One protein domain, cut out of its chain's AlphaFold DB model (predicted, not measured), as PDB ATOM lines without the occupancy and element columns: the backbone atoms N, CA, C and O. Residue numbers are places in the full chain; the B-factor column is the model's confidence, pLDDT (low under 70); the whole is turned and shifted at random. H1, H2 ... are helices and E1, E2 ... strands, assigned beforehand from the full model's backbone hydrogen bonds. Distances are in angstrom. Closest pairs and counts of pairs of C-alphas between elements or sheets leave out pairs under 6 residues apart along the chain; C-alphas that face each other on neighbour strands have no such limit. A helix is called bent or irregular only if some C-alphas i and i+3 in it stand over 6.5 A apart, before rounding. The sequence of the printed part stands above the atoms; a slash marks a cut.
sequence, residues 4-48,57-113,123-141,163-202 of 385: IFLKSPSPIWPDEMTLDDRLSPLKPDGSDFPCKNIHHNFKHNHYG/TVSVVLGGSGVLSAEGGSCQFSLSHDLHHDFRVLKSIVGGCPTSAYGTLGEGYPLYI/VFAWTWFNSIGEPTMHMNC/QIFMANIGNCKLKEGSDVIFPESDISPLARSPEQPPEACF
ATOM      1  N   ILE A   4      31.787  44.081  48.926       82.81
ATOM      2  CA  ILE A   4      31.452  43.598  47.566       82.81
ATOM      3  C   ILE A   4      30.498  42.409  47.694       82.81
ATOM      4  O   ILE A   4      30.686  41.554  48.556       82.81
ATOM      5  N   PHE A   5      29.464  42.359  46.856       87.56
ATOM      6  CA  PHE A   5      28.418  41.345  46.938       87.56
ATOM      7  C   PHE A   5      27.678  41.116  45.618       87.56
ATOM      8  O   PHE A   5      27.615  41.985  44.751       87.56
ATOM      9  N   LEU A   6      27.019  39.966  45.491       90.81
ATOM     10  CA  LEU A   6      26.072  39.704  44.410       90.81
ATOM     11  C   LEU A   6      24.785  40.520  44.622       90.81
ATOM     12  O   LEU A   6      24.138  40.410  45.665       90.81
ATOM     13  N   LYS A   7      24.405  41.338  43.636       89.38
ATOM     14  CA  LYS A   7      23.192  42.180  43.650       89.38
ATOM     15  C   LYS A   7      22.115  41.674  42.682       89.38
ATOM     16  O   LYS A   7      20.935  41.763  43.005       89.38
ATOM     17  N   SER A   8      22.509  41.151  41.521       90.31
ATOM     18  CA  SER A   8      21.631  40.462  40.561       90.31
ATOM     19  C   SER A   8      22.366  39.249  39.972       90.31
ATOM     20  O   SER A   8      23.523  39.423  39.590       90.31
ATOM     21  N   PRO A   9      21.759  38.052  39.847       92.12
ATOM     22  CA  PRO A   9      20.414  37.685  40.302       92.12
ATOM     23  C   PRO A   9      20.269  37.854  41.820       92.12
ATOM     24  O   PRO A   9      21.271  37.884  42.535       92.12
ATOM     25  N   SER A  10      19.036  38.026  42.308       88.62
ATOM     26  CA  SER A  10      18.801  38.312  43.731       88.62
ATOM     27  C   SER A  10      19.339  37.166  44.592       88.62
ATOM     28  O   SER A  10      18.839  36.046  44.469       88.62
ATOM     29  N   PRO A  11      20.332  37.397  45.465       87.94
ATOM     30  CA  PRO A  11      20.910  36.321  46.253       87.94
ATOM     31  C   PRO A  11      19.959  35.847  47.363       87.94
ATOM     32  O   PRO A  11      19.094  36.593  47.825       87.94
ATOM     33  N   ILE A  12      20.147  34.604  47.803       83.81
ATOM     34  CA  ILE A  12      19.466  34.002  48.956       83.81
ATOM     35  C   ILE A  12      19.998  34.690  50.221       83.81
ATOM     36  O   ILE A  12      21.193  34.588  50.452       83.81
ATOM     37  N   TRP A  13      19.158  35.317  51.053       79.25
ATOM     38  CA  TRP A  13      19.496  35.706  52.441       79.25
ATOM     39  C   TRP A  13      18.253  35.553  53.321       79.25
ATOM     40  O   TRP A  13      17.173  35.941  52.875       79.25
ATOM     41  N   PRO A  14      18.362  34.958  54.524       64.88
ATOM     42  CA  PRO A  14      17.191  34.509  55.278       64.88
ATOM     43  C   PRO A  14      16.326  35.662  55.808       64.88
ATOM     44  O   PRO A  14      15.114  35.493  55.934       64.88
ATOM     45  N   ASP A  15      16.930  36.820  56.080       68.38
ATOM     46  CA  ASP A  15      16.257  38.052  56.490       68.38
ATOM     47  C   ASP A  15      17.115  39.293  56.158       68.38
ATOM     48  O   ASP A  15      18.247  39.194  55.684       68.38
ATOM     49  N   GLU A  16      16.554  40.484  56.384       66.50
ATOM     50  CA  GLU A  16      17.236  41.772  56.173       66.50
ATOM     51  C   GLU A  16      18.238  42.108  57.299       66.50
ATOM     52  O   GLU A  16      19.118  42.944  57.115       66.50
ATOM     53  N   MET A  17      18.153  41.438  58.455       60.19
ATOM     54  CA  MET A  17      19.007  41.693  59.625       60.19
ATOM     55  C   MET A  17      20.368  40.986  59.530       60.19
ATOM     56  O   MET A  17      21.350  41.462  60.092       60.19
ATOM     57  N   THR A  18      20.436  39.883  58.786       68.69
ATOM     58  CA  THR A  18      21.648  39.120  58.432       68.69
ATOM     59  C   THR A  18      22.221  39.524  57.067       68.69
ATOM     60  O   THR A  18      23.140  38.891  56.546       68.69
ATOM     61  N   LEU A  19      21.716  40.607  56.466       70.75
ATOM     62  CA  LEU A  19      22.128  41.069  55.136       70.75
ATOM     63  C   LEU A  19      23.606  41.508  55.063       70.75
ATOM     64  O   LEU A  19      24.184  41.518  53.972       70.75
ATOM     65  N   ASP A  20      24.220  41.823  56.207       72.81
ATOM     66  CA  ASP A  20      25.653  42.109  56.329       72.81
ATOM     67  C   ASP A  20      26.527  40.839  56.263       72.81
ATOM     68  O   ASP A  20      27.642  40.898  55.741       72.81
ATOM     69  N   ASP A  21      26.024  39.659  56.656       77.88
ATOM     70  CA  ASP A  21      26.773  38.393  56.543       77.88
ATOM     71  C   ASP A  21      27.037  38.006  55.080       77.88
ATOM     72  O   ASP A  21      28.012  37.316  54.769       77.88
ATOM     73  N   ARG A  22      26.234  38.518  54.137       79.00
ATOM     74  CA  ARG A  22      26.519  38.461  52.692       79.00
ATOM     75  C   ARG A  22      27.917  38.976  52.355       79.00
ATOM     76  O   ARG A  22      28.550  38.441  51.445       79.00
ATOM     77  N   LEU A  23      28.347  40.015  53.063       84.50
ATOM     78  CA  LEU A  23      29.447  40.909  52.711       84.50
ATOM     79  C   LEU A  23      30.794  40.414  53.255       84.50
ATOM     80  O   LEU A  23      31.831  40.735  52.688       84.50
ATOM     81  N   SER A  24      30.761  39.612  54.320       88.25
ATOM     82  CA  SER A  24      31.916  38.896  54.871       88.25
ATOM     83  C   SER A  24      32.475  37.848  53.890       88.25
ATOM     84  O   SER A  24      31.731  37.340  53.039       88.25
ATOM     85  N   PRO A  25      33.741  37.423  54.033       91.56
ATOM     86  CA  PRO A  25      34.239  36.209  53.386       91.56
ATOM     87  C   PRO A  25      33.563  34.948  53.954       91.56
ATOM     88  O   PRO A  25      32.815  35.008  54.932       91.56
ATOM     89  N   LEU A  26      33.830  33.794  53.339       93.62
ATOM     90  CA  LEU A  26      33.652  32.488  53.979       93.62
ATOM     91  C   LEU A  26      34.641  32.326  55.141       93.62
ATOM     92  O   LEU A  26      35.702  32.960  55.177       93.62
ATOM     93  N   LYS A  27      34.327  31.438  56.080       93.88
ATOM     94  CA  LYS A  27      35.198  31.134  57.217       93.88
ATOM     95  C   LYS A  27      36.466  30.401  56.757       93.88
ATOM     96  O   LYS A  27      36.366  29.476  55.952       93.88
ATOM     97  N   PRO A  28      37.654  30.700  57.322       93.62
ATOM     98  CA  PRO A  28      38.908  30.037  56.938       93.62
ATOM     99  C   PRO A  28      38.954  28.512  57.142       93.62
ATOM    100  O   PRO A  28      39.846  27.865  56.591       93.62
ATOM    101  N   ASP A  29      38.025  27.940  57.916       93.06
ATOM    102  CA  ASP A  29      37.852  26.495  58.126       93.06
ATOM    103  C   ASP A  29      36.926  25.821  57.091       93.06
ATOM    104  O   ASP A  29      36.859  24.595  57.041       93.06
ATOM    105  N   GLY A  30      36.230  26.600  56.254       92.75
ATOM    106  CA  GLY A  30      35.246  26.113  55.284       92.75
ATOM    107  C   GLY A  30      33.909  25.666  55.885       92.75
ATOM    108  O   GLY A  30      33.077  25.141  55.150       92.75
ATOM    109  N   SER A  31      33.659  25.879  57.183       92.81
ATOM    110  CA  SER A  31      32.450  25.394  57.883       92.81
ATOM    111  C   SER A  31      31.139  26.072  57.457       92.81
ATOM    112  O   SER A  31      30.065  25.687  57.926       92.81
ATOM    113  N   ASP A  32      31.211  27.083  56.592       91.94
ATOM    114  CA  ASP A  32      30.080  27.760  55.956       91.94
ATOM    115  C   ASP A  32      30.080  27.652  54.413       91.94
ATOM    116  O   ASP A  32      29.278  28.303  53.741       91.94
ATOM    117  N   PHE A  33      30.943  26.816  53.825       92.88
ATOM    118  CA  PHE A  33      30.881  26.491  52.400       92.88
ATOM    119  C   PHE A  33      29.918  25.311  52.141       92.88
ATOM    120  O   PHE A  33      30.004  24.301  52.840       92.88
ATOM    121  N   PRO A  34      29.068  25.360  51.094       93.50
ATOM    122  CA  PRO A  34      28.856  26.471  50.166       93.50
ATOM    123  C   PRO A  34      27.821  27.490  50.674       93.50
ATOM    124  O   PRO A  34      26.984  27.209  51.532       93.50
ATOM    125  N   CYS A  35      27.803  28.676  50.063       91.50
ATOM    126  CA  CYS A  35      26.728  29.662  50.226       91.50
ATOM    127  C   CYS A  35      26.443  30.089  51.686       91.50
ATOM    128  O   CYS A  35      25.283  30.272  52.042       91.50
ATOM    129  N   LYS A  36      27.455  30.209  52.555       89.75
ATOM    130  CA  LYS A  36      27.298  30.553  53.988       89.75
ATOM    131  C   LYS A  36      26.294  29.673  54.758       89.75
ATOM    132  O   LYS A  36      25.624  30.145  55.670       89.75
ATOM    133  N   ASN A  37      26.119  28.412  54.352       88.19
ATOM    134  CA  ASN A  37      25.073  27.481  54.820       88.19
ATOM    135  C   ASN A  37      23.609  27.970  54.683       88.19
ATOM    136  O   ASN A  37      22.681  27.232  55.022       88.19
ATOM    137  N   ILE A  38      23.349  29.161  54.124       81.12
ATOM    138  CA  ILE A  38      21.986  29.706  53.943       81.12
ATOM    139  C   ILE A  38      21.161  28.879  52.949       81.12
ATOM    140  O   ILE A  38      19.935  28.972  52.911       81.12
ATOM    141  N   HIS A  39      21.836  28.034  52.170       75.88
ATOM    142  CA  HIS A  39      21.243  27.072  51.257       75.88
ATOM    143  C   HIS A  39      20.382  26.014  51.982       75.88
ATOM    144  O   HIS A  39      19.446  25.484  51.397       75.88
ATOM    145  N   HIS A  40      20.589  25.759  53.281       74.25
ATOM    146  CA  HIS A  40      19.660  24.934  54.067       74.25
ATOM    147  C   HIS A  40      18.292  25.611  54.283       74.25
ATOM    148  O   HIS A  40      17.282  24.934  54.461       74.25
ATOM    149  N   ASN A  41      18.230  26.946  54.211       67.12
ATOM    150  CA  ASN A  41      17.000  27.735  54.345       67.12
ATOM    151  C   ASN A  41      16.267  27.925  52.997       67.12
ATOM    152  O   ASN A  41      15.367  28.763  52.885       67.12
ATOM    153  N   PHE A  42      16.651  27.174  51.960       68.25
ATOM    154  CA  PHE A  42      16.245  27.365  50.566       68.25
ATOM    155  C   PHE A  42      14.803  26.926  50.271       68.25
ATOM    156  O   PHE A  42      14.518  25.928  49.607       68.25
ATOM    157  N   LYS A  43      13.850  27.735  50.731       64.69
ATOM    158  CA  LYS A  43      12.454  27.667  50.301       64.69
ATOM    159  C   LYS A  43      12.288  28.484  49.018       64.69
ATOM    160  O   LYS A  43      12.127  29.700  49.079       64.69
ATOM    161  N   HIS A  44      12.308  27.816  47.860       54.72
ATOM    162  CA  HIS A  44      12.170  28.432  46.523       54.72
ATOM    163  C   HIS A  44      11.064  29.499  46.414       54.72
ATOM    164  O   HIS A  44      11.205  30.451  45.659       54.72
ATOM    165  N   ASN A  45       9.961  29.335  47.145       54.62
ATOM    166  CA  ASN A  45       8.789  30.208  47.114       54.62
ATOM    167  C   ASN A  45       8.911  31.493  47.964       54.62
ATOM    168  O   ASN A  45       7.935  32.234  48.049       54.62
ATOM    169  N   HIS A  46      10.050  31.742  48.623       53.91
ATOM    170  CA  HIS A  46      10.293  32.952  49.427       53.91
ATOM    171  C   HIS A  46      11.131  34.023  48.709       53.91
ATOM    172  O   HIS A  46      11.210  35.147  49.196       53.91
ATOM    173  N   TYR A  47      11.727  33.705  47.557       60.06
ATOM    174  CA  TYR A  47      12.576  34.619  46.790       60.06
ATOM    175  C   TYR A  47      12.018  34.803  45.376       60.06
ATOM    176  O   TYR A  47      11.415  33.887  44.819       60.06
ATOM    177  N   GLY A  48      12.230  35.982  44.784       63.31
ATOM    178  CA  GLY A  48      11.860  36.242  43.392       63.31
ATOM    179  C   GLY A  48      12.688  35.378  42.441       63.31
ATOM    180  O   GLY A  48      13.858  35.675  42.200       63.31
ATOM    181  N   THR A  57      22.717  35.433  26.648       95.75
ATOM    182  CA  THR A  57      23.572  36.224  27.544       95.75
ATOM    183  C   THR A  57      22.712  36.937  28.581       95.75
ATOM    184  O   THR A  57      21.808  37.694  28.232       95.75
ATOM    185  N   VAL A  58      23.023  36.722  29.856       94.81
ATOM    186  CA  VAL A  58      22.357  37.330  31.013       94.81
ATOM    187  C   VAL A  58      23.259  38.369  31.682       94.81
ATOM    188  O   VAL A  58      24.472  38.392  31.465       94.81
ATOM    189  N   SER A  59      22.658  39.239  32.495       93.50
ATOM    190  CA  SER A  59      23.351  40.311  33.216       93.50
ATOM    191  C   SER A  59      23.469  39.978  34.704       93.50
ATOM    192  O   SER A  59      22.465  39.934  35.422       93.50
ATOM    193  N   VAL A  60      24.699  39.738  35.162       93.19
ATOM    194  CA  VAL A  60      25.043  39.563  36.580       93.19
ATOM    195  C   VAL A  60      25.526  40.908  37.117       93.19
ATOM    196  O   VAL A  60      26.455  41.487  36.570       93.19
ATOM    197  N   VAL A  61      24.921  41.427  38.184       91.25
ATOM    198  CA  VAL A  61      25.310  42.713  38.785       91.25
ATOM    199  C   VAL A  61      25.975  42.452  40.126       91.25
ATOM    200  O   VAL A  61      25.355  41.878  41.025       91.25
ATOM    201  N   LEU A  62      27.208  42.926  40.284       89.56
ATOM    202  CA  LEU A  62      27.894  42.974  41.574       89.56
ATOM    203  C   LEU A  62      27.669  44.356  42.203       89.56
ATOM    204  O   LEU A  62      27.861  45.381  41.555       89.56
ATOM    205  N   GLY A  63      27.208  44.396  43.449       85.69
ATOM    206  CA  GLY A  63      27.115  45.612  44.253       85.69
ATOM    207  C   GLY A  63      28.366  45.793  45.109       85.69
ATOM    208  O   GLY A  63      29.026  44.819  45.465       85.69
ATOM    209  N   GLY A  64      28.695  47.033  45.460       78.94
ATOM    210  CA  GLY A  64      29.784  47.294  46.392       78.94
ATOM    211  C   GLY A  64      30.139  48.766  46.550       78.94
ATOM    212  O   GLY A  64      29.426  49.644  46.067       78.94
ATOM    213  N   SER A  65      31.251  49.019  47.240       68.25
ATOM    214  CA  SER A  65      31.790  50.356  47.511       68.25
ATOM    215  C   SER A  65      33.262  50.454  47.103       68.25
ATOM    216  O   SER A  65      34.022  49.499  47.274       68.25
ATOM    217  N   GLY A  66      33.653  51.631  46.596       58.19
ATOM    218  CA  GLY A  66      34.865  51.867  45.801       58.19
ATOM    219  C   GLY A  66      36.200  51.422  46.417       58.19
ATOM    220  O   GLY A  66      37.167  51.213  45.686       58.19
ATOM    221  N   VAL A  67      36.256  51.253  47.741       61.53
ATOM    222  CA  VAL A  67      37.483  50.892  48.466       61.53
ATOM    223  C   VAL A  67      37.930  49.457  48.163       61.53
ATOM    224  O   VAL A  67      39.094  49.265  47.838       61.53
ATOM    225  N   LEU A  68      37.026  48.463  48.189       62.34
ATOM    226  CA  LEU A  68      37.429  47.073  47.906       62.34
ATOM    227  C   LEU A  68      37.570  46.795  46.402       62.34
ATOM    228  O   LEU A  68      38.306  45.902  46.002       62.34
ATOM    229  N   SER A  69      36.924  47.571  45.523       61.28
ATOM    230  CA  SER A  69      37.169  47.431  44.078       61.28
ATOM    231  C   SER A  69      38.614  47.748  43.674       61.28
ATOM    232  O   SER A  69      39.048  47.296  42.620       61.28
ATOM    233  N   ALA A  70      39.369  48.478  44.505       63.66
ATOM    234  CA  ALA A  70      40.809  48.664  44.326       63.66
ATOM    235  C   ALA A  70      41.637  47.437  44.770       63.66
ATOM    236  O   ALA A  70      42.758  47.237  44.292       63.66
ATOM    237  N   GLU A  71      41.092  46.586  45.647       72.06
ATOM    238  CA  GLU A  71      41.729  45.331  46.065       72.06
ATOM    239  C   GLU A  71      41.774  44.330  44.911       72.06
ATOM    240  O   GLU A  71      42.761  43.610  44.782       72.06
ATOM    241  N   GLY A  72      40.782  44.345  44.015       84.00
ATOM    242  CA  GLY A  72      40.790  43.553  42.784       84.00
ATOM    243  C   GLY A  72      40.866  42.046  43.048       84.00
ATOM    244  O   GLY A  72      40.244  41.541  43.981       84.00
ATOM    245  N   GLY A  73      41.641  41.324  42.239       90.31
ATOM    246  CA  GLY A  73      41.693  39.864  42.280       90.31
ATOM    247  C   GLY A  73      40.750  39.197  41.281       90.31
ATOM    248  O   GLY A  73      40.287  39.810  40.315       90.31
ATOM    249  N   SER A  74      40.497  37.911  41.498       93.31
ATOM    250  CA  SER A  74      39.882  37.019  40.508       93.31
ATOM    251  C   SER A  74      38.543  36.475  40.992       93.31
ATOM    252  O   SER A  74      38.334  36.283  42.191       93.31
ATOM    253  N   CYS A  75      37.617  36.200  40.076       93.62
ATOM    254  CA  CYS A  75      36.295  35.676  40.419       93.62
ATOM    255  C   CYS A  75      35.777  34.638  39.420       93.62
ATOM    256  O   CYS A  75      36.191  34.608  38.258       93.62
ATOM    257  N   GLN A  76      34.847  33.797  39.874       95.12
ATOM    258  CA  GLN A  76      34.135  32.839  39.031       95.12
ATOM    259  C   GLN A  76      32.623  33.018  39.153       95.12
ATOM    260  O   GLN A  76      32.081  33.302  40.225       95.12
ATOM    261  N   PHE A  77      31.937  32.802  38.035       94.81
ATOM    262  CA  PHE A  77      30.492  32.652  37.948       94.81
ATOM    263  C   PHE A  77      30.189  31.177  37.671       94.81
ATOM    264  O   PHE A  77      30.605  30.641  36.641       94.81
ATOM    265  N   SER A  78      29.493  30.523  38.598       95.44
ATOM    266  CA  SER A  78      29.274  29.073  38.606       95.44
ATOM    267  C   SER A  78      27.803  28.709  38.809       95.44
ATOM    268  O   SER A  78      27.003  29.514  39.288       95.44
ATOM    269  N   LEU A  79      27.448  27.476  38.459       93.75
ATOM    270  CA  LEU A  79      26.084  26.959  38.474       93.75
ATOM    271  C   LEU A  79      26.037  25.543  39.063       93.75
ATOM    272  O   LEU A  79      26.831  24.692  38.673       93.75
ATOM    273  N   SER A  80      25.076  25.283  39.946       92.19
ATOM    274  CA  SER A  80      24.719  23.943  40.431       92.19
ATOM    275  C   SER A  80      23.258  23.638  40.093       92.19
ATOM    276  O   SER A  80      22.374  24.448  40.371       92.19
ATOM    277  N   HIS A  81      22.991  22.460  39.524       87.62
ATOM    278  CA  HIS A  81      21.631  21.944  39.289       87.62
ATOM    279  C   HIS A  81      21.206  20.868  40.302       87.62
ATOM    280  O   HIS A  81      20.031  20.518  40.377       87.62
ATOM    281  N   ASP A  82      22.145  20.345  41.083       85.50
ATOM    282  CA  ASP A  82      21.977  19.220  42.004       85.50
ATOM    283  C   ASP A  82      21.662  19.657  43.445       85.50
ATOM    284  O   ASP A  82      21.904  18.910  44.385       85.50
ATOM    285  N   LEU A  83      21.101  20.863  43.600       75.44
ATOM    286  CA  LEU A  83      20.940  21.572  44.872       75.44
ATOM    287  C   LEU A  83      22.292  21.770  45.573       75.44
ATOM    288  O   LEU A  83      22.610  21.089  46.539       75.44
ATOM    289  N   HIS A  84      23.066  22.742  45.077       82.44
ATOM    290  CA  HIS A  84      24.278  23.304  45.692       82.44
ATOM    291  C   HIS A  84      25.328  22.273  46.165       82.44
ATOM    292  O   HIS A  84      26.070  22.558  47.104       82.44
ATOM    293  N   HIS A  85      25.412  21.100  45.527       86.38
ATOM    294  CA  HIS A  85      26.400  20.066  45.848       86.38
ATOM    295  C   HIS A  85      27.595  20.090  44.878       86.38
ATOM    296  O   HIS A  85      28.737  20.107  45.340       86.38
ATOM    297  N   ASP A  86      27.361  20.190  43.568       89.62
ATOM    298  CA  ASP A  86      28.390  20.339  42.535       89.62
ATOM    299  C   ASP A  86      28.204  21.645  41.747       89.62
ATOM    300  O   ASP A  86      27.210  21.846  41.045       89.62
ATOM    301  N   PHE A  87      29.178  22.549  41.857       93.56
ATOM    302  CA  PHE A  87      29.187  23.829  41.150       93.56
ATOM    303  C   PHE A  87      30.145  23.786  39.962       93.56
ATOM    304  O   PHE A  87      31.344  23.544  40.121       93.56
ATOM    305  N   ARG A  88      29.615  24.098  38.779       92.50
ATOM    306  CA  ARG A  88      30.331  24.121  37.500       92.50
ATOM    307  C   ARG A  88      30.546  25.548  37.028       92.50
ATOM    308  O   ARG A  88      29.604  26.340  37.005       92.50
ATOM    309  N   VAL A  89      31.777  25.877  36.657       93.56
ATOM    310  CA  VAL A  89      32.176  27.221  36.229       93.56
ATOM    311  C   VAL A  89      31.627  27.497  34.831       93.56
ATOM    312  O   VAL A  89      31.869  26.736  33.898       93.56
ATOM    313  N   LEU A  90      30.898  28.604  34.684       92.19
ATOM    314  CA  LEU A  90      30.424  29.125  33.396       92.19
ATOM    315  C   LEU A  90      31.330  30.238  32.859       92.19
ATOM    316  O   LEU A  90      31.421  30.435  31.650       92.19
ATOM    317  N   LYS A  91      31.977  30.993  33.755       91.31
ATOM    318  CA  LYS A  91      32.925  32.054  33.405       91.31
ATOM    319  C   LYS A  91      33.914  32.291  34.540       91.31
ATOM    320  O   LYS A  91      33.516  32.450  35.692       91.31
ATOM    321  N   SER A  92      35.185  32.381  34.178       92.62
ATOM    322  CA  SER A  92      36.278  32.857  35.025       92.62
ATOM    323  C   SER A  92      36.646  34.286  34.618       92.62
ATOM    324  O   SER A  92      36.611  34.615  33.433       92.62
ATOM    325  N   ILE A  93      37.005  35.134  35.581       89.75
ATOM    326  CA  ILE A  93      37.629  36.443  35.350       89.75
ATOM    327  C   ILE A  93      38.896  36.475  36.202       89.75
ATOM    328  O   ILE A  93      38.813  36.575  37.430       89.75
ATOM    329  N   VAL A  94      40.061  36.359  35.560       90.31
ATOM    330  CA  VAL A  94      41.356  36.482  36.239       90.31
ATOM    331  C   VAL A  94      41.754  37.946  36.268       90.31
ATOM    332  O   VAL A  94      42.094  38.528  35.238       90.31
ATOM    333  N   GLY A  95      41.722  38.512  37.467       86.56
ATOM    334  CA  GLY A  95      42.183  39.855  37.764       86.56
ATOM    335  C   GLY A  95      41.250  41.009  37.407       86.56
ATOM    336  O   GLY A  95      40.461  40.981  36.457       86.56
ATOM    337  N   GLY A  96      41.338  42.060  38.220       80.88
ATOM    338  CA  GLY A  96      40.451  43.221  38.162       80.88
ATOM    339  C   GLY A  96      38.985  42.947  38.535       80.88
ATOM    340  O   GLY A  96      38.166  43.847  38.407       80.88
ATOM    341  N   CYS A  97      38.592  41.763  39.008       86.69
ATOM    342  CA  CYS A  97      37.238  41.578  39.540       86.69
ATOM    343  C   CYS A  97      37.152  42.230  40.937       86.69
ATOM    344  O   CYS A  97      38.038  41.964  41.750       86.69
ATOM    345  N   PRO A  98      36.148  43.078  41.259       72.75
ATOM    346  CA  PRO A  98      34.885  43.331  40.552       72.75
ATOM    347  C   PRO A  98      34.789  44.694  39.816       72.75
ATOM    348  O   PRO A  98      33.685  45.232  39.683       72.75
ATOM    349  N   THR A  99      35.899  45.255  39.333       72.44
ATOM    350  CA  THR A  99      35.924  46.461  38.482       72.44
ATOM    351  C   THR A  99      36.900  46.241  37.326       72.44
ATOM    352  O   THR A  99      38.084  46.568  37.401       72.44
ATOM    353  N   SER A 100      36.392  45.630  36.258       64.50
ATOM    354  CA  SER A 100      37.177  45.108  35.135       64.50
ATOM    355  C   SER A 100      36.695  45.667  33.795       64.50
ATOM    356  O   SER A 100      35.577  46.166  33.687       64.50
ATOM    357  N   ALA A 101      37.470  45.463  32.726       54.91
ATOM    358  CA  ALA A 101      37.012  45.720  31.354       54.91
ATOM    359  C   ALA A 101      35.768  44.891  30.945       54.91
ATOM    360  O   ALA A 101      35.159  45.160  29.912       54.91
ATOM    361  N   TYR A 102      35.380  43.891  31.748       56.22
ATOM    362  CA  TYR A 102      34.210  43.035  31.541       56.22
ATOM    363  C   TYR A 102      32.999  43.419  32.414       56.22
ATOM    364  O   TYR A 102      31.986  42.721  32.359       56.22
ATOM    365  N   GLY A 103      33.096  44.486  33.220       62.62
ATOM    366  CA  GLY A 103      32.012  45.004  34.060       62.62
ATOM    367  C   GLY A 103      32.505  45.762  35.300       62.62
ATOM    368  O   GLY A 103      33.541  45.424  35.878       62.62
ATOM    369  N   THR A 104      31.730  46.764  35.724       73.38
ATOM    370  CA  THR A 104      31.969  47.598  36.919       73.38
ATOM    371  C   THR A 104      31.010  47.225  38.055       73.38
ATOM    372  O   THR A 104      29.919  46.702  37.820       73.38
ATOM    373  N   LEU A 105      31.356  47.554  39.304       80.44
ATOM    374  CA  LEU A 105      30.384  47.566  40.404       80.44
ATOM    375  C   LEU A 105      29.156  48.432  40.071       80.44
ATOM    376  O   LEU A 105      29.274  49.580  39.652       80.44
ATOM    377  N   GLY A 106      27.966  47.879  40.300       76.25
ATOM    378  CA  GLY A 106      26.677  48.488  39.963       76.25
ATOM    379  C   GLY A 106      26.214  48.245  38.524       76.25
ATOM    380  O   GLY A 106      25.016  48.375  38.267       76.25
ATOM    381  N   GLU A 107      27.114  47.838  37.626       81.00
ATOM    382  CA  GLU A 107      26.839  47.542  36.218       81.00
ATOM    383  C   GLU A 107      26.650  46.036  35.965       81.00
ATOM    384  O   GLU A 107      26.819  45.194  36.851       81.00
ATOM    385  N   GLY A 108      26.238  45.694  34.742       83.75
ATOM    386  CA  GLY A 108      25.947  44.324  34.328       83.75
ATOM    387  C   GLY A 108      27.132  43.624  33.674       83.75
ATOM    388  O   GLY A 108      27.510  43.966  32.557       83.75
ATOM    389  N   TYR A 109      27.651  42.584  34.320       87.50
ATOM    390  CA  TYR A 109      28.561  41.620  33.710       87.50
ATOM    391  C   TYR A 109      27.800  40.729  32.719       87.50
ATOM    392  O   TYR A 109      26.870  40.028  33.138       87.50
ATOM    393  N   PRO A 110      28.201  40.672  31.436       90.81
ATOM    394  CA  PRO A 110      27.656  39.705  30.497       90.81
ATOM    395  C   PRO A 110      28.175  38.301  30.835       90.81
ATOM    396  O   PRO A 110      29.383  38.023  30.784       90.81
ATOM    397  N   LEU A 111      27.241  37.410  31.159       92.56
ATOM    398  CA  LEU A 111      27.454  35.981  31.359       92.56
ATOM    399  C   LEU A 111      26.672  35.219  30.287       92.56
ATOM    400  O   LEU A 111      25.455  35.350  30.203       92.56
ATOM    401  N   TYR A 112      27.356  34.421  29.471       93.25
ATOM    402  CA  TYR A 112      26.685  33.512  28.545       93.25
ATOM    403  C   TYR A 112      26.196  32.268  29.295       93.25
ATOM    404  O   TYR A 112      26.951  31.679  30.070       93.25
ATOM    405  N   ILE A 113      24.948  31.869  29.058       93.19
ATOM    406  CA  ILE A 113      24.383  30.598  29.511       93.19
ATOM    407  C   ILE A 113      24.380  29.654  28.301       93.19
ATOM    408  O   ILE A 113      23.642  29.921  27.353       93.19
ATOM    409  N   VAL A 123      21.103  26.710  41.467       92.38
ATOM    410  CA  VAL A 123      21.762  27.696  42.320       92.38
ATOM    411  C   VAL A 123      22.896  28.325  41.523       92.38
ATOM    412  O   VAL A 123      23.861  27.652  41.158       92.38
ATOM    413  N   PHE A 124      22.782  29.622  41.253       94.81
ATOM    414  CA  PHE A 124      23.895  30.419  40.743       94.81
ATOM    415  C   PHE A 124      24.816  30.800  41.904       94.81
ATOM    416  O   PHE A 124      24.321  31.152  42.975       94.81
ATOM    417  N   ALA A 125      26.130  30.777  41.694       95.88
ATOM    418  CA  ALA A 125      27.123  31.236  42.658       95.88
ATOM    419  C   ALA A 125      28.128  32.196  42.012       95.88
ATOM    420  O   ALA A 125      28.694  31.913  40.955       95.88
ATOM    421  N   TRP A 126      28.394  33.305  42.697       95.56
ATOM    422  CA  TRP A 126      29.572  34.139  42.478       95.56
ATOM    423  C   TRP A 126      30.576  33.862  43.595       95.56
ATOM    424  O   TRP A 126      30.208  33.907  44.774       95.56
ATOM    425  N   THR A 127      31.827  33.592  43.224       95.31
ATOM    426  CA  THR A 127      32.970  33.507  44.144       95.31
ATOM    427  C   THR A 127      34.038  34.522  43.767       95.31
ATOM    428  O   THR A 127      34.267  34.761  42.583       95.31
ATOM    429  N   TRP A 128      34.703  35.118  44.757       94.06
ATOM    430  CA  TRP A 128      35.766  36.110  44.558       94.06
ATOM    431  C   TRP A 128      36.907  35.912  45.555       94.06
ATOM    432  O   TRP A 128      36.679  35.662  46.739       94.06
ATOM    433  N   PHE A 129      38.130  36.038  45.050       94.00
ATOM    434  CA  PHE A 129      39.384  35.920  45.781       94.00
ATOM    435  C   PHE A 129      40.077  37.283  45.718       94.00
ATOM    436  O   PHE A 129      40.461  37.726  44.633       94.00
ATOM    437  N   ASN A 130      40.185  37.959  46.864       91.00
ATOM    438  CA  ASN A 130      40.810  39.277  46.968       91.00
ATOM    439  C   ASN A 130      42.329  39.191  46.750       91.00
ATOM    440  O   ASN A 130      42.956  38.185  47.077       91.00
ATOM    441  N   SER A 131      42.906  40.268  46.215       90.00
ATOM    442  CA  SER A 131      44.334  40.355  45.870       90.00
ATOM    443  C   SER A 131      45.120  41.351  46.733       90.00
ATOM    444  O   SER A 131      46.341  41.261  46.815       90.00
ATOM    445  N   ILE A 132      44.450  42.257  47.450       87.00
ATOM    446  CA  ILE A 132      45.045  43.030  48.558       87.00
ATOM    447  C   ILE A 132      44.438  42.538  49.875       87.00
ATOM    448  O   ILE A 132      43.247  42.215  49.915       87.00
ATOM    449  N   GLY A 133      45.239  42.514  50.941       87.25
ATOM    450  CA  GLY A 133      44.842  42.059  52.266       87.25
ATOM    451  C   GLY A 133      44.956  40.545  52.431       87.25
ATOM    452  O   GLY A 133      45.271  39.811  51.493       87.25
ATOM    453  N   GLU A 134      44.650  40.086  53.646       90.00
ATOM    454  CA  GLU A 134      44.595  38.666  54.005       90.00
ATOM    455  C   GLU A 134      43.830  37.851  52.942       90.00
ATOM    456  O   GLU A 134      42.696  38.212  52.606       90.00
ATOM    457  N   PRO A 135      44.404  36.768  52.385       92.88
ATOM    458  CA  PRO A 135      43.741  35.980  51.351       92.88
ATOM    459  C   PRO A 135      42.449  35.324  51.859       92.88
ATOM    460  O   PRO A 135      42.471  34.416  52.693       92.88
ATOM    461  N   THR A 136      41.305  35.738  51.309       92.75
ATOM    462  CA  THR A 136      39.974  35.191  51.628       92.75
ATOM    463  C   THR A 136      39.256  34.645  50.390       92.75
ATOM    464  O   THR A 136      39.724  34.780  49.258       92.75
ATOM    465  N   MET A 137      38.116  33.988  50.600       94.19
ATOM    466  CA  MET A 137      37.201  33.578  49.538       94.19
ATOM    467  C   MET A 137      35.805  34.072  49.895       94.19
ATOM    468  O   MET A 137      35.207  33.625  50.872       94.19
ATOM    469  N   HIS A 138      35.275  34.999  49.109       93.94
ATOM    470  CA  HIS A 138      33.889  35.437  49.206       93.94
ATOM    471  C   HIS A 138      33.013  34.524  48.348       93.94
ATOM    472  O   HIS A 138      33.427  34.091  47.272       93.94
ATOM    473  N   MET A 139      31.793  34.244  48.809       94.81
ATOM    474  CA  MET A 139      30.790  33.494  48.052       94.81
ATOM    475  C   MET A 139      29.394  34.041  48.340       94.81
ATOM    476  O   MET A 139      29.000  34.185  49.502       94.81
ATOM    477  N   ASN A 140      28.621  34.326  47.293       93.56
ATOM    478  CA  ASN A 140      27.182  34.592  47.383       93.56
ATOM    479  C   ASN A 140      26.443  33.714  46.367       93.56
ATOM    480  O   ASN A 140      26.935  33.504  45.258       93.56
ATOM    481  N   CYS A 141      25.246  33.253  46.729       93.38
ATOM    482  CA  CYS A 141      24.442  32.359  45.898       93.38
ATOM    483  C   CYS A 141      23.026  32.899  45.684       93.38
ATOM    484  O   CYS A 141      22.504  33.605  46.546       93.38
ATOM    485  N   GLN A 163      35.062  22.284  37.706       91.31
ATOM    486  CA  GLN A 163      34.493  22.429  39.043       91.31
ATOM    487  C   GLN A 163      34.904  23.789  39.631       91.31
ATOM    488  O   GLN A 163      35.967  24.317  39.294       91.31
ATOM    489  N   ILE A 164      34.064  24.368  40.492       92.62
ATOM    490  CA  ILE A 164      34.358  25.640  41.161       92.62
ATOM    491  C   ILE A 164      35.694  25.574  41.912       92.62
ATOM    492  O   ILE A 164      35.978  24.611  42.628       92.62
ATOM    493  N   PHE A 165      36.521  26.605  41.757       93.94
ATOM    494  CA  PHE A 165      37.791  26.684  42.463       93.94
ATOM    495  C   PHE A 165      37.556  26.963  43.956       93.94
ATOM    496  O   PHE A 165      36.738  27.810  44.320       93.94
ATOM    497  N   MET A 166      38.286  26.255  44.821       93.19
ATOM    498  CA  MET A 166      38.213  26.393  46.276       93.19
ATOM    499  C   MET A 166      39.599  26.716  46.829       93.19
ATOM    500  O   MET A 166      40.542  25.943  46.673       93.19
ATOM    501  N   ALA A 167      39.709  27.861  47.496       94.69
ATOM    502  CA  ALA A 167      40.930  28.318  48.143       94.69
ATOM    503  C   ALA A 167      40.607  29.238  49.318       94.69
ATOM    504  O   ALA A 167      39.475  29.694  49.459       94.69
ATOM    505  N   ASN A 168      41.594  29.508  50.168       94.25
ATOM    506  CA  ASN A 168      41.508  30.324  51.387       94.25
ATOM    507  C   ASN A 168      40.587  29.758  52.489       94.25
ATOM    508  O   ASN A 168      40.810  30.034  53.669       94.25
ATOM    509  N   ILE A 169      39.662  28.866  52.139       92.75
ATOM    510  CA  ILE A 169      38.975  27.920  53.022       92.75
ATOM    511  C   ILE A 169      39.769  26.604  53.113       92.75
ATOM    512  O   ILE A 169      40.252  26.081  52.109       92.75
ATOM    513  N   GLY A 170      39.945  26.070  54.323       89.12
ATOM    514  CA  GLY A 170      40.730  24.853  54.552       89.12
ATOM    515  C   GLY A 170      42.232  25.030  54.278       89.12
ATOM    516  O   GLY A 170      42.810  26.081  54.575       89.12
ATOM    517  N   ASN A 171      42.868  23.983  53.738       86.44
ATOM    518  CA  ASN A 171      44.332  23.848  53.656       86.44
ATOM    519  C   ASN A 171      44.986  24.563  52.459       86.44
ATOM    520  O   ASN A 171      46.182  24.837  52.501       86.44
ATOM    521  N   CYS A 172      44.234  24.869  51.400       91.06
ATOM    522  CA  CYS A 172      44.725  25.688  50.292       91.06
ATOM    523  C   CYS A 172      44.653  27.169  50.685       91.06
ATOM    524  O   CYS A 172      43.571  27.671  50.990       91.06
ATOM    525  N   LYS A 173      45.785  27.879  50.640       92.06
ATOM    526  CA  LYS A 173      45.861  29.338  50.806       92.06
ATOM    527  C   LYS A 173      46.520  29.954  49.572       92.06
ATOM    528  O   LYS A 173      47.516  29.427  49.079       92.06
ATOM    529  N   LEU A 174      45.950  31.047  49.080       93.69
ATOM    530  CA  LEU A 174      46.546  31.901  48.055       93.69
ATOM    531  C   LEU A 174      47.561  32.858  48.695       93.69
ATOM    532  O   LEU A 174      47.732  32.895  49.914       93.69
ATOM    533  N   LYS A 175      48.240  33.631  47.853       92.38
ATOM    534  CA  LYS A 175      49.284  34.584  48.228       92.38
ATOM    535  C   LYS A 175      48.756  36.012  48.088       92.38
ATOM    536  O   LYS A 175      48.212  36.367  47.043       92.38
ATOM    537  N   GLU A 176      48.934  36.831  49.122       93.06
ATOM    538  CA  GLU A 176      48.596  38.258  49.065       93.06
ATOM    539  C   GLU A 176      49.392  38.971  47.952       93.06
ATOM    540  O   GLU A 176      50.551  38.647  47.682       93.06
ATOM    541  N   GLY A 177      48.759  39.942  47.295       89.88
ATOM    542  CA  GLY A 177      49.332  40.726  46.200       89.88
ATOM    543  C   GLY A 177      49.188  40.094  44.813       89.88
ATOM    544  O   GLY A 177      49.679  40.688  43.852       89.88
ATOM    545  N   SER A 178      48.548  38.922  44.699       91.12
ATOM    546  CA  SER A 178      48.430  38.153  43.453       91.12
ATOM    547  C   SER A 178      46.982  37.860  43.046       91.12
ATOM    548  O   SER A 178      46.137  37.499  43.866       91.12
ATOM    549  N   ASP A 179      46.708  37.980  41.748       92.31
ATOM    550  CA  ASP A 179      45.440  37.602  41.131       92.31
ATOM    551  C   ASP A 179      45.526  36.130  40.696       92.31
ATOM    552  O   ASP A 179      46.259  35.786  39.766       92.31
ATOM    553  N   VAL A 180      44.788  35.240  41.368       93.88
ATOM    554  CA  VAL A 180      44.834  33.798  41.063       93.88
ATOM    555  C   VAL A 180      44.357  33.510  39.637       93.88
ATOM    556  O   VAL A 180      43.278  33.952  39.231       93.88
ATOM    557  N   ILE A 181      45.157  32.754  38.884       92.19
ATOM    558  CA  ILE A 181      44.807  32.246  37.555       92.19
ATOM    559  C   ILE A 181      43.988  30.961  37.721       92.19
ATOM    560  O   ILE A 181      44.411  30.039  38.416       92.19
ATOM    561  N   PHE A 182      42.836  30.864  37.059       89.88
ATOM    562  CA  PHE A 182      42.079  29.611  36.997       89.88
ATOM    563  C   PHE A 182      42.502  28.785  35.768       89.88
ATOM    564  O   PHE A 182      42.897  29.369  34.751       89.88
ATOM    565  N   PRO A 183      42.374  27.446  35.792       78.31
ATOM    566  CA  PRO A 183      42.488  26.636  34.581       78.31
ATOM    567  C   PRO A 183      41.580  27.167  33.462       78.31
ATOM    568  O   PRO A 183      40.459  27.602  33.729       78.31
ATOM    569  N   GLU A 184      42.083  27.134  32.224       68.88
ATOM    570  CA  GLU A 184      41.333  27.473  30.999       68.88
ATOM    571  C   GLU A 184      40.649  28.860  31.026       68.88
ATOM    572  O   GLU A 184      39.536  29.028  30.531       68.88
ATOM    573  N   SER A 185      41.307  29.869  31.613       77.25
ATOM    574  CA  SER A 185      40.754  31.224  31.748       77.25
ATOM    575  C   SER A 185      41.605  32.324  31.110       77.25
ATOM    576  O   SER A 185      42.835  32.303  31.179       77.25
ATOM    577  N   ASP A 186      40.927  33.306  30.511       67.62
ATOM    578  CA  ASP A 186      41.546  34.519  29.974       67.62
ATOM    579  C   ASP A 186      42.012  35.452  31.104       67.62
ATOM    580  O   ASP A 186      41.297  35.682  32.087       67.62
ATOM    581  N   ILE A 187      43.205  36.028  30.939       77.81
ATOM    582  CA  ILE A 187      43.811  36.954  31.903       77.81
ATOM    583  C   ILE A 187      43.465  38.398  31.527       77.81
ATOM    584  O   ILE A 187      43.749  38.856  30.419       77.81
ATOM    585  N   SER A 188      42.868  39.131  32.468       75.56
ATOM    586  CA  SER A 188      42.527  40.546  32.311       75.56
ATOM    587  C   SER A 188      43.786  41.417  32.180       75.56
ATOM    588  O   SER A 188      44.725  41.238  32.958       75.56
ATOM    589  N   PRO A 189      43.807  42.449  31.312       76.38
ATOM    590  CA  PRO A 189      44.875  43.458  31.299       76.38
ATOM    591  C   PRO A 189      45.027  44.236  32.619       76.38
ATOM    592  O   PRO A 189      46.019  44.931  32.814       76.38
ATOM    593  N   LEU A 190      44.037  44.138  33.515       80.25
ATOM    594  CA  LEU A 190      44.027  44.750  34.847       80.25
ATOM    595  C   LEU A 190      44.536  43.800  35.949       80.25
ATOM    596  O   LEU A 190      44.433  44.134  37.128       80.25
ATOM    597  N   ALA A 191      45.032  42.611  35.591       80.44
ATOM    598  CA  ALA A 191      45.409  41.588  36.558       80.44
ATOM    599  C   ALA A 191      46.749  41.893  37.259       80.44
ATOM    600  O   ALA A 191      47.793  42.054  36.622       80.44
ATOM    601  N   ARG A 192      46.729  41.950  38.593       82.19
ATOM    602  CA  ARG A 192      47.893  42.212  39.450       82.19
ATOM    603  C   ARG A 192      48.662  40.920  39.716       82.19
ATOM    604  O   ARG A 192      48.125  40.001  40.318       82.19
ATOM    605  N   SER A 193      49.933  40.876  39.309       87.81
ATOM    606  CA  SER A 193      50.847  39.735  39.523       87.81
ATOM    607  C   SER A 193      50.170  38.359  39.331       87.81
ATOM    608  O   SER A 193      50.063  37.612  40.304       87.81
ATOM    609  N   PRO A 194      49.667  38.027  38.122       85.88
ATOM    610  CA  PRO A 194      48.849  36.833  37.923       85.88
ATOM    611  C   PRO A 194      49.627  35.561  38.263       85.88
ATOM    612  O   PRO A 194      50.701  35.324  37.705       85.88
ATOM    613  N   GLU A 195      49.097  34.742  39.169       89.50
ATOM    614  CA  GLU A 195      49.839  33.623  39.761       89.50
ATOM    615  C   GLU A 195      49.025  32.325  39.727       89.50
ATOM    616  O   GLU A 195      47.814  32.312  39.958       89.50
ATOM    617  N   GLN A 196      49.692  31.217  39.403       90.94
ATOM    618  CA  GLN A 196      49.072  29.891  39.439       90.94
ATOM    619  C   GLN A 196      48.856  29.470  40.901       90.94
ATOM    620  O   GLN A 196      49.757  29.668  41.722       90.94
ATOM    621  N   PRO A 197      47.699  28.889  41.259       90.19
ATOM    622  CA  PRO A 197      47.438  28.483  42.631       90.19
ATOM    623  C   PRO A 197      48.361  27.325  43.063       90.19
ATOM    624  O   PRO A 197      48.719  26.485  42.233       90.19
ATOM    625  N   PRO A 198      48.729  27.236  44.356       89.44
ATOM    626  CA  PRO A 198      49.558  26.147  44.871       89.44
ATOM    627  C   PRO A 198      48.977  24.751  44.604       89.44
ATOM    628  O   PRO A 198      47.765  24.557  44.629       89.44
ATOM    629  N   GLU A 199      49.843  23.743  44.460       85.50
ATOM    630  CA  GLU A 199      49.454  22.350  44.165       85.50
ATOM    631  C   GLU A 199      48.437  21.767  45.172       85.50
ATOM    632  O   GLU A 199      47.523  21.025  44.803       85.50
ATOM    633  N   ALA A 200      48.514  22.192  46.438       86.69
ATOM    634  CA  ALA A 200      47.554  21.848  47.491       86.69
ATOM    635  C   ALA A 200      46.089  22.195  47.137       86.69
ATOM    636  O   ALA A 200      45.166  21.536  47.609       86.69
ATOM    637  N   CYS A 201      45.863  23.193  46.281       86.44
ATOM    638  CA  CYS A 201      44.538  23.628  45.833       86.44
ATOM    639  C   CYS A 201      43.904  22.680  44.800       86.44
ATOM    640  O   CYS A 201      42.687  22.672  44.643       86.44
ATOM    641  N   PHE A 202      44.702  21.829  44.145       81.50
ATOM    642  CA  PHE A 202      44.219  20.800  43.215       81.50
ATOM    643  C   PHE A 202      44.019  19.428  43.880       81.50
ATOM    644  O   PHE A 202      43.517  18.502  43.251       81.50
TER     645      PHE A 202
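What this domain is: This is residues 4 to 48, 57 to 113, 123 to 141 and 163 to 202 of the 385 residues of an uncharacterized protein of Orbilia oligospora (UniProt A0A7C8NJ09). Long loops with little regular structure make most of this domain; in its core the sheet E4-E3-E6-E7 packs face to face with the smaller sheet E1-E2-E5, a sandwich with strands crossed at 45 degrees. Both are antiparallel. The 161 printed residues, 57 in named elements of mixed class, run E1 H1 E2 H2 E3 E4 E5 E6 E7 H3; compact, radius of gyration of the C-alphas 14.7 A, spans 43 by 33 by 29 A.

Where its parts are: E4 is residues 88 to 93, E3 74 to 80 (20.0 A), E6 123 to 129, E7 138 to 141, E1 4 to 8 from C-alpha 4 (31.452, 43.598, 47.566), E2 57 to 64 (22.7 A), E5 108 to 112. H1 is 35 to 41, H2 66 to 69, H3 199 to 202, ending at C-alpha 202 (44.219, 20.800, 43.215).

How they stand to each other: Within hydrogen-bond range are N 76 and O 127 (E3, E6), 2.9 A; N 77 and O 91 (hairpin E3, E4), 2.8 A; N 126 and O 140 (hairpin E6, E7), 3.0 A; N 5 and O 63 (E1, E2), 2.9 A; N 58 and O 111 (E2, E5), 2.8 A. H1, irregular with C-alphas 36 and 39 7.5 A apart, is on the first sheet, height 4.5 A, over none of its strands; 0 of 3 O i to N i+4 pairs are within range, 3 of 4 O i to N i+3. H2 and H3, too short for i+4 pairs, are on neither sheet, though H2 is only just not on the sheet E1-E2-E5, with 4 pairs of C-alphas within 10 A.

The domain as a whole: Cuts after residues 48, 113 and 141 leave gaps of 19.7, 13.4 and 15.7 A. Links E1 to H1 and E4 to E5 are long. Twenty-five residues are under pLDDT 70, among them 41 to 48.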